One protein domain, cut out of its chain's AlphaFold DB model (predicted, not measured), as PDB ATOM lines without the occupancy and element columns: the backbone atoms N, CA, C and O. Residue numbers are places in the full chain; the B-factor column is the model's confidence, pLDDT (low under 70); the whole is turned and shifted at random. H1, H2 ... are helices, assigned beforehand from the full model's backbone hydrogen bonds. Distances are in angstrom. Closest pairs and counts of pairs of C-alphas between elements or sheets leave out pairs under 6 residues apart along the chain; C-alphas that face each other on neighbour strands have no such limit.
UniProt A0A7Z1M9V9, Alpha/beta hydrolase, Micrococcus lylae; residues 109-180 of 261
ATOM      1  N   LEU A 109     359.945 285.638 141.819       71.31
ATOM      2  CA  LEU A 109     360.419 285.275 143.161       71.31
ATOM      3  C   LEU A 109     359.278 285.250 144.181       71.31
ATOM      4  O   LEU A 109     359.393 284.612 145.229       71.31
ATOM      5  N   TRP A 110     358.168 285.920 143.876       70.56
ATOM      6  CA  TRP A 110     356.986 285.893 144.718       70.56
ATOM      7  C   TRP A 110     356.243 284.565 144.578       70.56
ATOM      8  O   TRP A 110     355.914 284.108 143.485       70.56
ATOM      9  N   ARG A 111     355.935 283.954 145.721       72.94
ATOM     10  CA  ARG A 111     355.074 282.774 145.811       72.94
ATOM     11  C   ARG A 111     353.936 283.077 146.784       72.94
ATOM     12  O   ARG A 111     354.210 283.542 147.893       72.94
ATOM     13  N   PRO A 112     352.673 282.784 146.426       71.12
ATOM     14  CA  PRO A 112     351.520 283.170 147.242       71.12
ATOM     15  C   PRO A 112     351.485 282.463 148.606       71.12
ATOM     16  O   PRO A 112     350.904 282.992 149.550       71.12
ATOM     17  N   GLY A 113     352.195 281.336 148.756       77.38
ATOM     18  CA  GLY A 113     352.185 280.510 149.968       77.38
ATOM     19  C   GLY A 113     352.562 281.235 151.266       77.38
ATOM     20  O   GLY A 113     352.051 280.876 152.325       77.38
ATOM     21  N   MET A 114     353.395 282.286 151.222       79.88
ATOM     22  CA  MET A 114     353.626 283.118 152.412       79.88
ATOM     23  C   MET A 114     352.380 283.934 152.777       79.88
ATOM     24  O   MET A 114     352.001 283.965 153.945       79.88
ATOM     25  N   ALA A 115     351.764 284.607 151.802       81.00
ATOM     26  CA  ALA A 115     350.597 285.456 152.029       81.00
ATOM     27  C   ALA A 115     349.382 284.636 152.484       81.00
ATOM     28  O   ALA A 115     348.711 285.030 153.431       81.00
ATOM     29  N   GLU A 116     349.166 283.466 151.880       85.88
ATOM     30  CA  GLU A 116     348.153 282.496 152.311       85.88
ATOM     31  C   GLU A 116     348.402 282.042 153.756       85.88
ATOM     32  O   GLU A 116     347.517 282.101 154.604       85.88
ATOM     33  N   ALA A 117     349.641 281.659 154.089       85.06
ATOM     34  CA  ALA A 117     349.975 281.242 155.448       85.06
ATOM     35  C   ALA A 117     349.838 282.377 156.479       85.06
ATOM     36  O   ALA A 117     349.529 282.102 157.635       85.06
ATOM     37  N   VAL A 118     350.064 283.636 156.090       85.06
ATOM     38  CA  VAL A 118     349.796 284.803 156.946       85.06
ATOM     39  C   VAL A 118     348.294 285.000 157.150       85.06
ATOM     40  O   VAL A 118     347.885 285.213 158.289       85.06
ATOM     41  N   ALA A 119     347.487 284.893 156.088       85.56
ATOM     42  CA  ALA A 119     346.029 285.022 156.164       85.56
ATOM     43  C   ALA A 119     345.409 283.968 157.098       85.56
ATOM     44  O   ALA A 119     344.539 284.289 157.901       85.56
ATOM     45  N   ASP A 120     345.942 282.744 157.077       87.75
ATOM     46  CA  ASP A 120     345.505 281.640 157.942       87.75
ATOM     47  C   ASP A 120     346.148 281.648 159.347       87.75
ATOM     48  O   ASP A 120     346.036 280.669 160.087       87.75
ATOM     49  N   ALA A 121     346.920 282.683 159.706       84.19
ATOM     50  CA  ALA A 121     347.713 282.748 160.943       84.19
ATOM     51  C   ALA A 121     348.676 281.550 161.162       84.19
ATOM     52  O   ALA A 121     349.093 281.239 162.283       84.19
ATOM     53  N   ARG A 122     349.104 280.886 160.082       85.06
ATOM     54  CA  ARG A 122     350.083 279.785 160.074       85.06
ATOM     55  C   ARG A 122     351.515 280.334 160.117       85.06
ATOM     56  O   ARG A 122     352.313 280.108 159.208       85.06
ATOM     57  N   TRP A 123     351.872 281.030 161.199       82.38
ATOM     58  CA  TRP A 123     353.115 281.816 161.328       82.38
ATOM     59  C   TRP A 123     354.408 281.054 161.024       82.38
ATOM     60  O   TRP A 123     355.282 281.570 160.328       82.38
ATOM     61  N   GLY A 124     354.539 279.815 161.506       77.81
ATOM     62  CA  GLY A 124     355.729 279.002 161.233       77.81
ATOM     63  C   GLY A 124     355.862 278.626 159.753       77.81
ATOM     64  O   GLY A 124     356.967 278.579 159.217       77.81
ATOM     65  N   THR A 125     354.731 278.409 159.079       82.38
ATOM     66  CA  THR A 125     354.668 278.147 157.636       82.38
ATOM     67  C   THR A 125     354.988 279.416 156.850       82.38
ATOM     68  O   THR A 125     355.831 279.370 155.959       82.38
ATOM     69  N   ALA A 126     354.405 280.557 157.228       83.44
ATOM     70  CA  ALA A 126     354.701 281.855 156.622       83.44
ATOM     71  C   ALA A 126     356.194 282.208 156.716       83.44
ATOM     72  O   ALA A 126     356.800 282.603 155.721       83.44
ATOM     73  N   TRP A 127     356.815 281.997 157.880       82.69
ATOM     74  CA  TRP A 127     358.253 282.203 158.058       82.69
ATOM     75  C   TRP A 127     359.098 281.253 157.202       82.69
ATOM     76  O   TRP A 127     360.070 281.678 156.584       82.69
ATOM     77  N   ALA A 128     358.734 279.972 157.134       80.44
ATOM     78  CA  ALA A 128     359.479 279.004 156.335       80.44
ATOM     79  C   ALA A 128     359.404 279.316 154.829       80.44
ATOM     80  O   ALA A 128     360.414 279.188 154.137       80.44
ATOM     81  N   HIS A 129     358.246 279.772 154.338       81.00
ATOM     82  CA  HIS A 129     358.108 280.295 152.978       81.00
ATOM     83  C   HIS A 129     358.981 281.524 152.761       81.00
ATOM     84  O   HIS A 129     359.755 281.541 151.816       81.00
ATOM     85  N   LEU A 130     358.940 282.502 153.670       80.00
ATOM     86  CA  LEU A 130     359.780 283.695 153.589       80.00
ATOM     87  C   LEU A 130     361.271 283.344 153.456       80.00
ATOM     88  O   LEU A 130     361.944 283.831 152.552       80.00
ATOM     89  N   VAL A 131     361.778 282.483 154.343       79.12
ATOM     90  CA  VAL A 131     363.194 282.085 154.371       79.12
ATOM     91  C   VAL A 131     363.596 281.347 153.098       79.12
ATOM     92  O   VAL A 131     364.614 281.680 152.489       79.12
ATOM     93  N   ARG A 132     362.807 280.353 152.689       77.12
ATOM     94  CA  ARG A 132     363.117 279.533 151.518       77.12
ATOM     95  C   ARG A 132     362.982 280.326 150.220       77.12
ATOM     96  O   ARG A 132     363.859 280.238 149.369       77.12
ATOM     97  N   ASP A 133     361.896 281.078 150.074       74.75
ATOM     98  CA  ASP A 133     361.508 281.678 148.799       74.75
ATOM     99  C   ASP A 133     362.337 282.946 148.503       74.75
ATOM    100  O   ASP A 133     362.710 283.164 147.353       74.75
ATOM    101  N   LEU A 134     362.737 283.725 149.522       72.94
ATOM    102  CA  LEU A 134     363.657 284.861 149.333       72.94
ATOM    103  C   LEU A 134     365.137 284.466 149.287       72.94
ATOM    104  O   LEU A 134     365.966 285.240 148.814       72.94
ATOM    105  N   GLY A 135     365.515 283.312 149.839       72.94
ATOM    106  CA  GLY A 135     366.916 282.889 149.884       72.94
ATOM    107  C   GLY A 135     367.809 283.695 150.841       72.94
ATOM    108  O   GLY A 135     368.994 283.383 150.978       72.94
ATOM    109  N   THR A 136     367.276 284.705 151.533       74.06
ATOM    110  CA  THR A 136     368.045 285.725 152.270       74.06
ATOM    111  C   THR A 136     368.708 285.226 153.554       74.06
ATOM    112  O   THR A 136     369.620 285.885 154.049       74.06
ATOM    113  N   ALA A 137     368.335 284.046 154.063       74.88
ATOM    114  CA  ALA A 137     368.953 283.424 155.241       74.88
ATOM    115  C   ALA A 137     370.188 282.550 154.913       74.88
ATOM    116  O   ALA A 137     370.606 281.714 155.721       74.88
ATOM    117  N   GLY A 138     370.775 282.698 153.720       77.88
ATOM    118  CA  GLY A 138     371.973 281.959 153.321       77.88
ATOM    119  C   GLY A 138     371.730 280.440 153.243       77.88
ATOM    120  O   GLY A 138     370.736 280.018 152.650       77.88
ATOM    121  N   PRO A 139     372.609 279.586 153.811       77.94
ATOM    122  CA  PRO A 139     372.449 278.129 153.754       77.94
ATOM    123  C   PRO A 139     371.139 277.612 154.361       77.94
ATOM    124  O   PRO A 139     370.636 276.587 153.903       77.94
ATOM    125  N   LEU A 140     370.565 278.321 155.343       77.25
ATOM    126  CA  LEU A 140     369.289 277.941 155.962       77.25
ATOM    127  C   LEU A 140     368.148 277.899 154.942       77.25
ATOM    128  O   LEU A 140     367.275 277.044 155.036       77.25
ATOM    129  N   SER A 141     368.194 278.753 153.921       79.25
ATOM    130  CA  SER A 141     367.180 278.819 152.866       79.25
ATOM    131  C   SER A 141     367.110 277.557 151.996       79.25
ATOM    132  O   SER A 141     366.150 277.379 151.255       79.25
ATOM    133  N   ARG A 142     368.117 276.673 152.073       79.69
ATOM    134  CA  ARG A 142     368.157 275.391 151.346       79.69
ATOM    135  C   ARG A 142     367.495 274.245 152.110       79.69
ATOM    136  O   ARG A 142     367.363 273.152 151.564       79.69
ATOM    137  N   LEU A 143     367.119 274.463 153.370       75.50
ATOM    138  CA  LEU A 143     366.482 273.438 154.185       75.50
ATOM    139  C   LEU A 143     365.026 273.208 153.737       75.50
ATOM    140  O   LEU A 143     364.343 274.158 153.342       75.50
ATOM    141  N   PRO A 144     364.507 271.969 153.834       79.19
ATOM    142  CA  PRO A 144     363.095 271.700 153.593       79.19
ATOM    143  C   PRO A 144     362.190 272.547 154.500       79.19
ATOM    144  O   PRO A 144     362.491 272.757 155.677       79.19
ATOM    145  N   VAL A 145     361.032 272.975 153.983       74.81
ATOM    146  CA  VAL A 145     360.047 273.792 154.728       74.81
ATOM    147  C   VAL A 145     359.649 273.150 156.057       74.81
ATOM    148  O   VAL A 145     359.440 273.851 157.041       74.81
ATOM    149  N   THR A 146     359.569 271.821 156.114       76.12
ATOM    150  CA  THR A 146     359.261 271.066 157.338       76.12
ATOM    151  C   THR A 146     360.320 271.254 158.426       76.12
ATOM    152  O   THR A 146     359.969 271.467 159.584       76.12
ATOM    153  N   VAL A 147     361.603 271.259 158.053       78.31
ATOM    154  CA  VAL A 147     362.726 271.500 158.974       78.31
ATOM    155  C   VAL A 147     362.699 272.941 159.477       78.31
ATOM    156  O   VAL A 147     362.750 273.176 160.684       78.31
ATOM    157  N   LEU A 148     362.526 273.906 158.569       79.06
ATOM    158  CA  LEU A 148     362.400 275.325 158.915       79.06
ATOM    159  C   LEU A 148     361.228 275.572 159.881       79.06
ATOM    160  O   LEU A 148     361.384 276.268 160.884       79.06
ATOM    161  N   ARG A 149     360.077 274.934 159.640       74.62
ATOM    162  CA  ARG A 149     358.908 274.983 160.534       74.62
ATOM    163  C   ARG A 149     359.217 274.464 161.940       74.62
ATOM    164  O   ARG A 149     358.765 275.066 162.911       74.62
ATOM    165  N   GLY A 150     359.993 273.387 162.060       70.81
ATOM    166  CA  GLY A 150     360.438 272.870 163.358       70.81
ATOM    167  C   GLY A 150     361.321 273.869 164.112       70.81
ATOM    168  O   GLY A 150     361.080 274.147 165.288       70.81
ATOM    169  N   MET A 151     362.288 274.478 163.418       74.50
ATOM    170  CA  MET A 151     363.209 275.461 164.005       74.50
ATOM    171  C   MET A 151     362.482 276.702 164.530       74.50
ATOM    172  O   MET A 151     362.728 277.135 165.658       74.50
ATOM    173  N   ILE A 152     361.561 277.266 163.742       74.19
ATOM    174  CA  ILE A 152     360.788 278.432 164.180       74.19
ATOM    175  C   ILE A 152     359.786 278.080 165.278       74.19
ATOM    176  O   ILE A 152     359.566 278.900 166.164       74.19
ATOM    177  N   GLY A 153     359.236 276.860 165.278       72.31
ATOM    178  CA  GLY A 153     358.412 276.354 166.374       72.31
ATOM    179  C   GLY A 153     359.147 276.451 167.711       72.31
ATOM    180  O   GLY A 153     358.640 277.070 168.644       72.31
ATOM    181  N   ALA A 154     360.388 275.965 167.771       71.06
ATOM    182  CA  ALA A 154     361.232 276.079 168.960       71.06
ATOM    183  C   ALA A 154     361.615 277.539 169.284       71.06
ATOM    184  O   ALA A 154     361.486 277.987 170.425       71.06
ATOM    185  N   ALA A 155     362.033 278.321 168.284       72.81
ATOM    186  CA  ALA A 155     362.441 279.711 168.488       72.81
ATOM    187  C   ALA A 155     361.278 280.626 168.917       72.81
ATOM    188  O   ALA A 155     361.508 281.617 169.616       72.81
ATOM    189  N   SER A 156     360.032 280.292 168.561       75.44
ATOM    190  CA  SER A 156     358.819 281.053 168.902       75.44
ATOM    191  C   SER A 156     358.523 281.116 170.403       75.44
ATOM    192  O   SER A 156     357.773 281.984 170.848       75.44
ATOM    193  N   PHE A 157     359.147 280.259 171.214       75.62
ATOM    194  CA  PHE A 157     359.053 280.341 172.673       75.62
ATOM    195  C   PHE A 157     359.948 281.438 173.264       75.62
ATOM    196  O   PHE A 157     359.720 281.889 174.387       75.62
ATOM    197  N   THR A 158     360.917 281.940 172.498       78.56
ATOM    198  CA  THR A 158     361.825 283.010 172.922       78.56
ATOM    199  C   THR A 158     361.226 284.395 172.652       78.56
ATOM    200  O   THR A 158     360.469 284.589 171.699       78.56
ATOM    201  N   ARG A 159     361.581 285.403 173.464       78.75
ATOM    202  CA  ARG A 159     361.150 286.797 173.223       78.75
ATOM    203  C   ARG A 159     361.566 287.312 171.830       78.75
ATOM    204  O   ARG A 159     360.702 287.877 171.161       78.75
ATOM    205  N   PRO A 160     362.811 287.088 171.354       75.62
ATOM    206  CA  PRO A 160     363.205 287.472 169.998       75.62
ATOM    207  C   PRO A 160     362.380 286.776 168.909       75.62
ATOM    208  O   PRO A 160     361.902 287.439 167.992       75.62
ATOM    209  N   GLY A 161     362.138 285.465 169.038       75.62
ATOM    210  CA  GLY A 161     361.337 284.711 168.070       75.62
ATOM    211  C   GLY A 161     359.888 285.195 167.991       75.62
ATOM    212  O   GLY A 161     359.377 285.408 166.894       75.62
ATOM    213  N   LYS A 162     359.243 285.477 169.134       80.88
ATOM    214  CA  LYS A 162     357.902 286.101 169.162       80.88
ATOM    215  C   LYS A 162     357.895 287.469 168.490       80.88
ATOM    216  O   LYS A 162     356.960 287.779 167.757       80.88
ATOM    217  N   GLY A 163     358.925 288.279 168.739       81.25
ATOM    218  CA  GLY A 163     359.090 289.586 168.104       81.25
ATOM    219  C   GLY A 163     359.148 289.477 166.582       81.25
ATOM    220  O   GLY A 163     358.394 290.158 165.898       81.25
ATOM    221  N   MET A 164     359.969 288.566 166.058       82.56
ATOM    222  CA  MET A 164     360.083 288.320 164.618       82.56
ATOM    223  C   MET A 164     358.761 287.843 164.000       82.56
ATOM    224  O   MET A 164     358.347 288.363 162.967       82.56
ATOM    225  N   LEU A 165     358.063 286.893 164.635       83.31
ATOM    226  CA  LEU A 165     356.786 286.382 164.121       83.31
ATOM    227  C   LEU A 165     355.699 287.464 164.058       83.31
ATOM    228  O   LEU A 165     354.912 287.479 163.116       83.31
ATOM    229  N   ARG A 166     355.691 288.416 165.002       86.62
ATOM    230  CA  ARG A 166     354.771 289.570 164.977       86.62
ATOM    231  C   ARG A 166     354.994 290.501 163.785       86.62
ATOM    232  O   ARG A 166     354.091 291.249 163.437       86.62
ATOM    233  N   LEU A 167     356.169 290.454 163.157       88.56
ATOM    234  CA  LEU A 167     356.481 291.259 161.976       88.56
ATOM    235  C   LEU A 167     356.044 290.591 160.669       88.56
ATOM    236  O   LEU A 167     356.093 291.248 159.631       88.56
ATOM    237  N   LEU A 168     355.628 289.318 160.682       87.81
ATOM    238  CA  LEU A 168     355.275 288.584 159.461       87.81
ATOM    239  C   LEU A 168     354.117 289.208 158.670       87.81
ATOM    240  O   LEU A 168     354.279 289.317 157.455       87.81
ATOM    241  N   PRO A 169     353.004 289.660 159.288       88.56
ATOM    242  CA  PRO A 169     351.942 290.333 158.542       88.56
ATOM    243  C   PRO A 169     352.467 291.556 157.793       88.56
ATOM    244  O   PRO A 169     352.305 291.664 156.578       88.56
ATOM    245  N   ALA A 170     353.202 292.413 158.504       90.56
ATOM    246  CA  ALA A 170     353.726 293.637 157.924       90.56
ATOM    247  C   ALA A 170     354.786 293.374 156.845       90.56
ATOM    248  O   ALA A 170     354.890 294.088 155.851       90.56
ATOM    249  N   SER A 171     355.551 292.298 157.024       88.25
ATOM    250  CA  SER A 171     356.546 291.829 156.065       88.25
ATOM    251  C   SER A 171     355.916 291.266 154.795       88.25
ATOM    252  O   SER A 171     356.423 291.497 153.703       88.25
ATOM    253  N   SER A 172     354.794 290.554 154.922       87.56
ATOM    254  CA  SER A 172     354.047 290.036 153.774       87.56
ATOM    255  C   SER A 172     353.482 291.168 152.918       87.56
ATOM    256  O   SER A 172     353.609 291.125 151.694       87.56
ATOM    257  N   ALA A 173     352.917 292.200 153.555       90.00
ATOM    258  CA  ALA A 173     352.412 293.379 152.856       90.00
ATOM    259  C   ALA A 173     353.526 294.111 152.091       90.00
ATOM    260  O   ALA A 173     353.342 294.469 150.931       90.00
ATOM    261  N   GLU A 174     354.707 294.264 152.697       91.56
ATOM    262  CA  GLU A 174     355.870 294.887 152.046       91.56
ATOM    263  C   GLU A 174     356.360 294.120 150.838       91.56
ATOM    264  O   GLU A 174     356.623 294.716 149.801       91.56
ATOM    265  N   MET A 175     356.483 292.801 150.956       87.56
ATOM    266  CA  MET A 175     356.917 291.987 149.831       87.56
ATOM    267  C   MET A 175     355.913 292.054 148.685       87.56
ATOM    268  O   MET A 175     356.329 292.199 147.541       87.56
ATOM    269  N   ARG A 176     354.608 292.016 148.989       87.44
ATOM    270  CA  ARG A 176     353.556 292.210 147.988       87.44
ATOM    271  C   ARG A 176     353.689 293.573 147.314       87.44
ATOM    272  O   ARG A 176     353.697 293.633 146.095       87.44
ATOM    273  N   ALA A 177     353.845 294.641 148.094       90.06
ATOM    274  CA  ALA A 177     354.017 295.993 147.568       90.06
ATOM    275  C   ALA A 177     355.294 296.132 146.724       90.06
ATOM    276  O   ALA A 177     355.287 296.828 145.717       90.06
ATOM    277  N   ALA A 178     356.373 295.439 147.099       88.00
ATOM    278  CA  ALA A 178     357.626 295.456 146.354       88.00
ATOM    279  C   ALA A 178     357.503 294.809 144.973       88.00
ATOM    280  O   ALA A 178     358.200 295.248 144.071       88.00
ATOM    281  N   VAL A 179     356.659 293.781 144.809       87.56
ATOM    282  CA  VAL A 179     356.498 293.049 143.537       87.56
ATOM    283  C   VAL A 179     355.266 293.456 142.727       87.56
ATOM    284  O   VAL A 179     355.153 293.035 141.580       87.56
ATOM    285  N   ALA A 180     354.342 294.223 143.315       86.06
ATOM    286  CA  ALA A 180     353.049 294.535 142.707       86.06
ATOM    287  C   ALA A 180     353.196 295.273 141.374       86.06
ATOM    288  O   ALA A 180     352.575 294.882 140.390       86.06
TER     289      ALA A 180
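This is residues 109 to 180 of the 261 residues of the protein "Alpha/beta hydrolase" of Micrococcus lylae (UniProt A0A7Z1M9V9). Look for helix H2 running through the middle of a small, compact cluster of mostly crossed helices: H1 folds back beside it as a hairpin partner, and H4 crosses it at a steep angle. H5 and H6 follow each other round a corner along a further side, reaching H2 near its beginning, while the short H3 sits by the end of H2. The printed part has 72 residues with six named helices, H1 to H6 in order, and no named strand; the class is all helix. It is compact, with a radius of gyration of the C-alphas of 11.4 A, and spans 33 by 24 by 18 A.

Start at Leu 109, the first printed residue, then find C-alpha 113 at (352.185, 280.510, 149.968), where H1, residues 113 to 119, begins. H2, residues 123 to 134, begins at C-alpha 123 at (353.115, 281.816, 161.328) and is 16.3 A long. Next come H3, residues 138 to 142, and H4, residues 145 to 155, which covers 15.2 A. H5 takes residues 159 to 166, 10.8 A. H6, residues 168 to 180, is the longest helix at 17.9 A and ends at C-alpha 180 at (353.049, 294.535, 142.707).

Begin at H2, the hub, which touches the five other helices. H1 and H2 form a helical hairpin, at a shallow tilt of 31 degrees, opposite ways; their closest C-alphas, of Met 114 and Ala 126, are 4.5 A apart. H4 touches H2 at a steep tilt of 56 degrees, opposite ways, with the C-alphas of Gly 124 and Arg 149 closest at 5.2 A. H3 and H2 touch only at the corner, through residues 131 to 134 of H2, with the C-alphas of Arg 132 and Ser 141 closest at 4.3 A. With residues 123 to 127 alone, H2 only just touches H5, with 3 pairs of C-alphas within 8 A, the closest being Trp 123 and Leu 165 at 6.5 A; the two are about perpendicular at 78 degrees. The same residues of H2 only just touch H6, at its residue 168 alone, with 3 such pairs; the C-alphas of Trp 127 and Leu 168 are closest at 7.2 A. H6 touches H1 with residues 168 to 172 alone, the C-alphas of Ala 115 and Ser 172 being closest at 6.0 A. H5 and H6 meet only through their link, and H4 and H6 are apart. Every O i to N i+4 pair is within hydrogen-bond range in H1, H2, H4, H5 and H6; in H3 it is 0 of 1, with 2 of 2 O i to N i+3 pairs within range.

The C-alphas farthest apart, of Phe 157 and Ala 180, are 33.7 A apart. The printed part has no cut, and the five links between helices are tight. The mean pLDDT of the printed part is 80.2, and no printed residue is under 70.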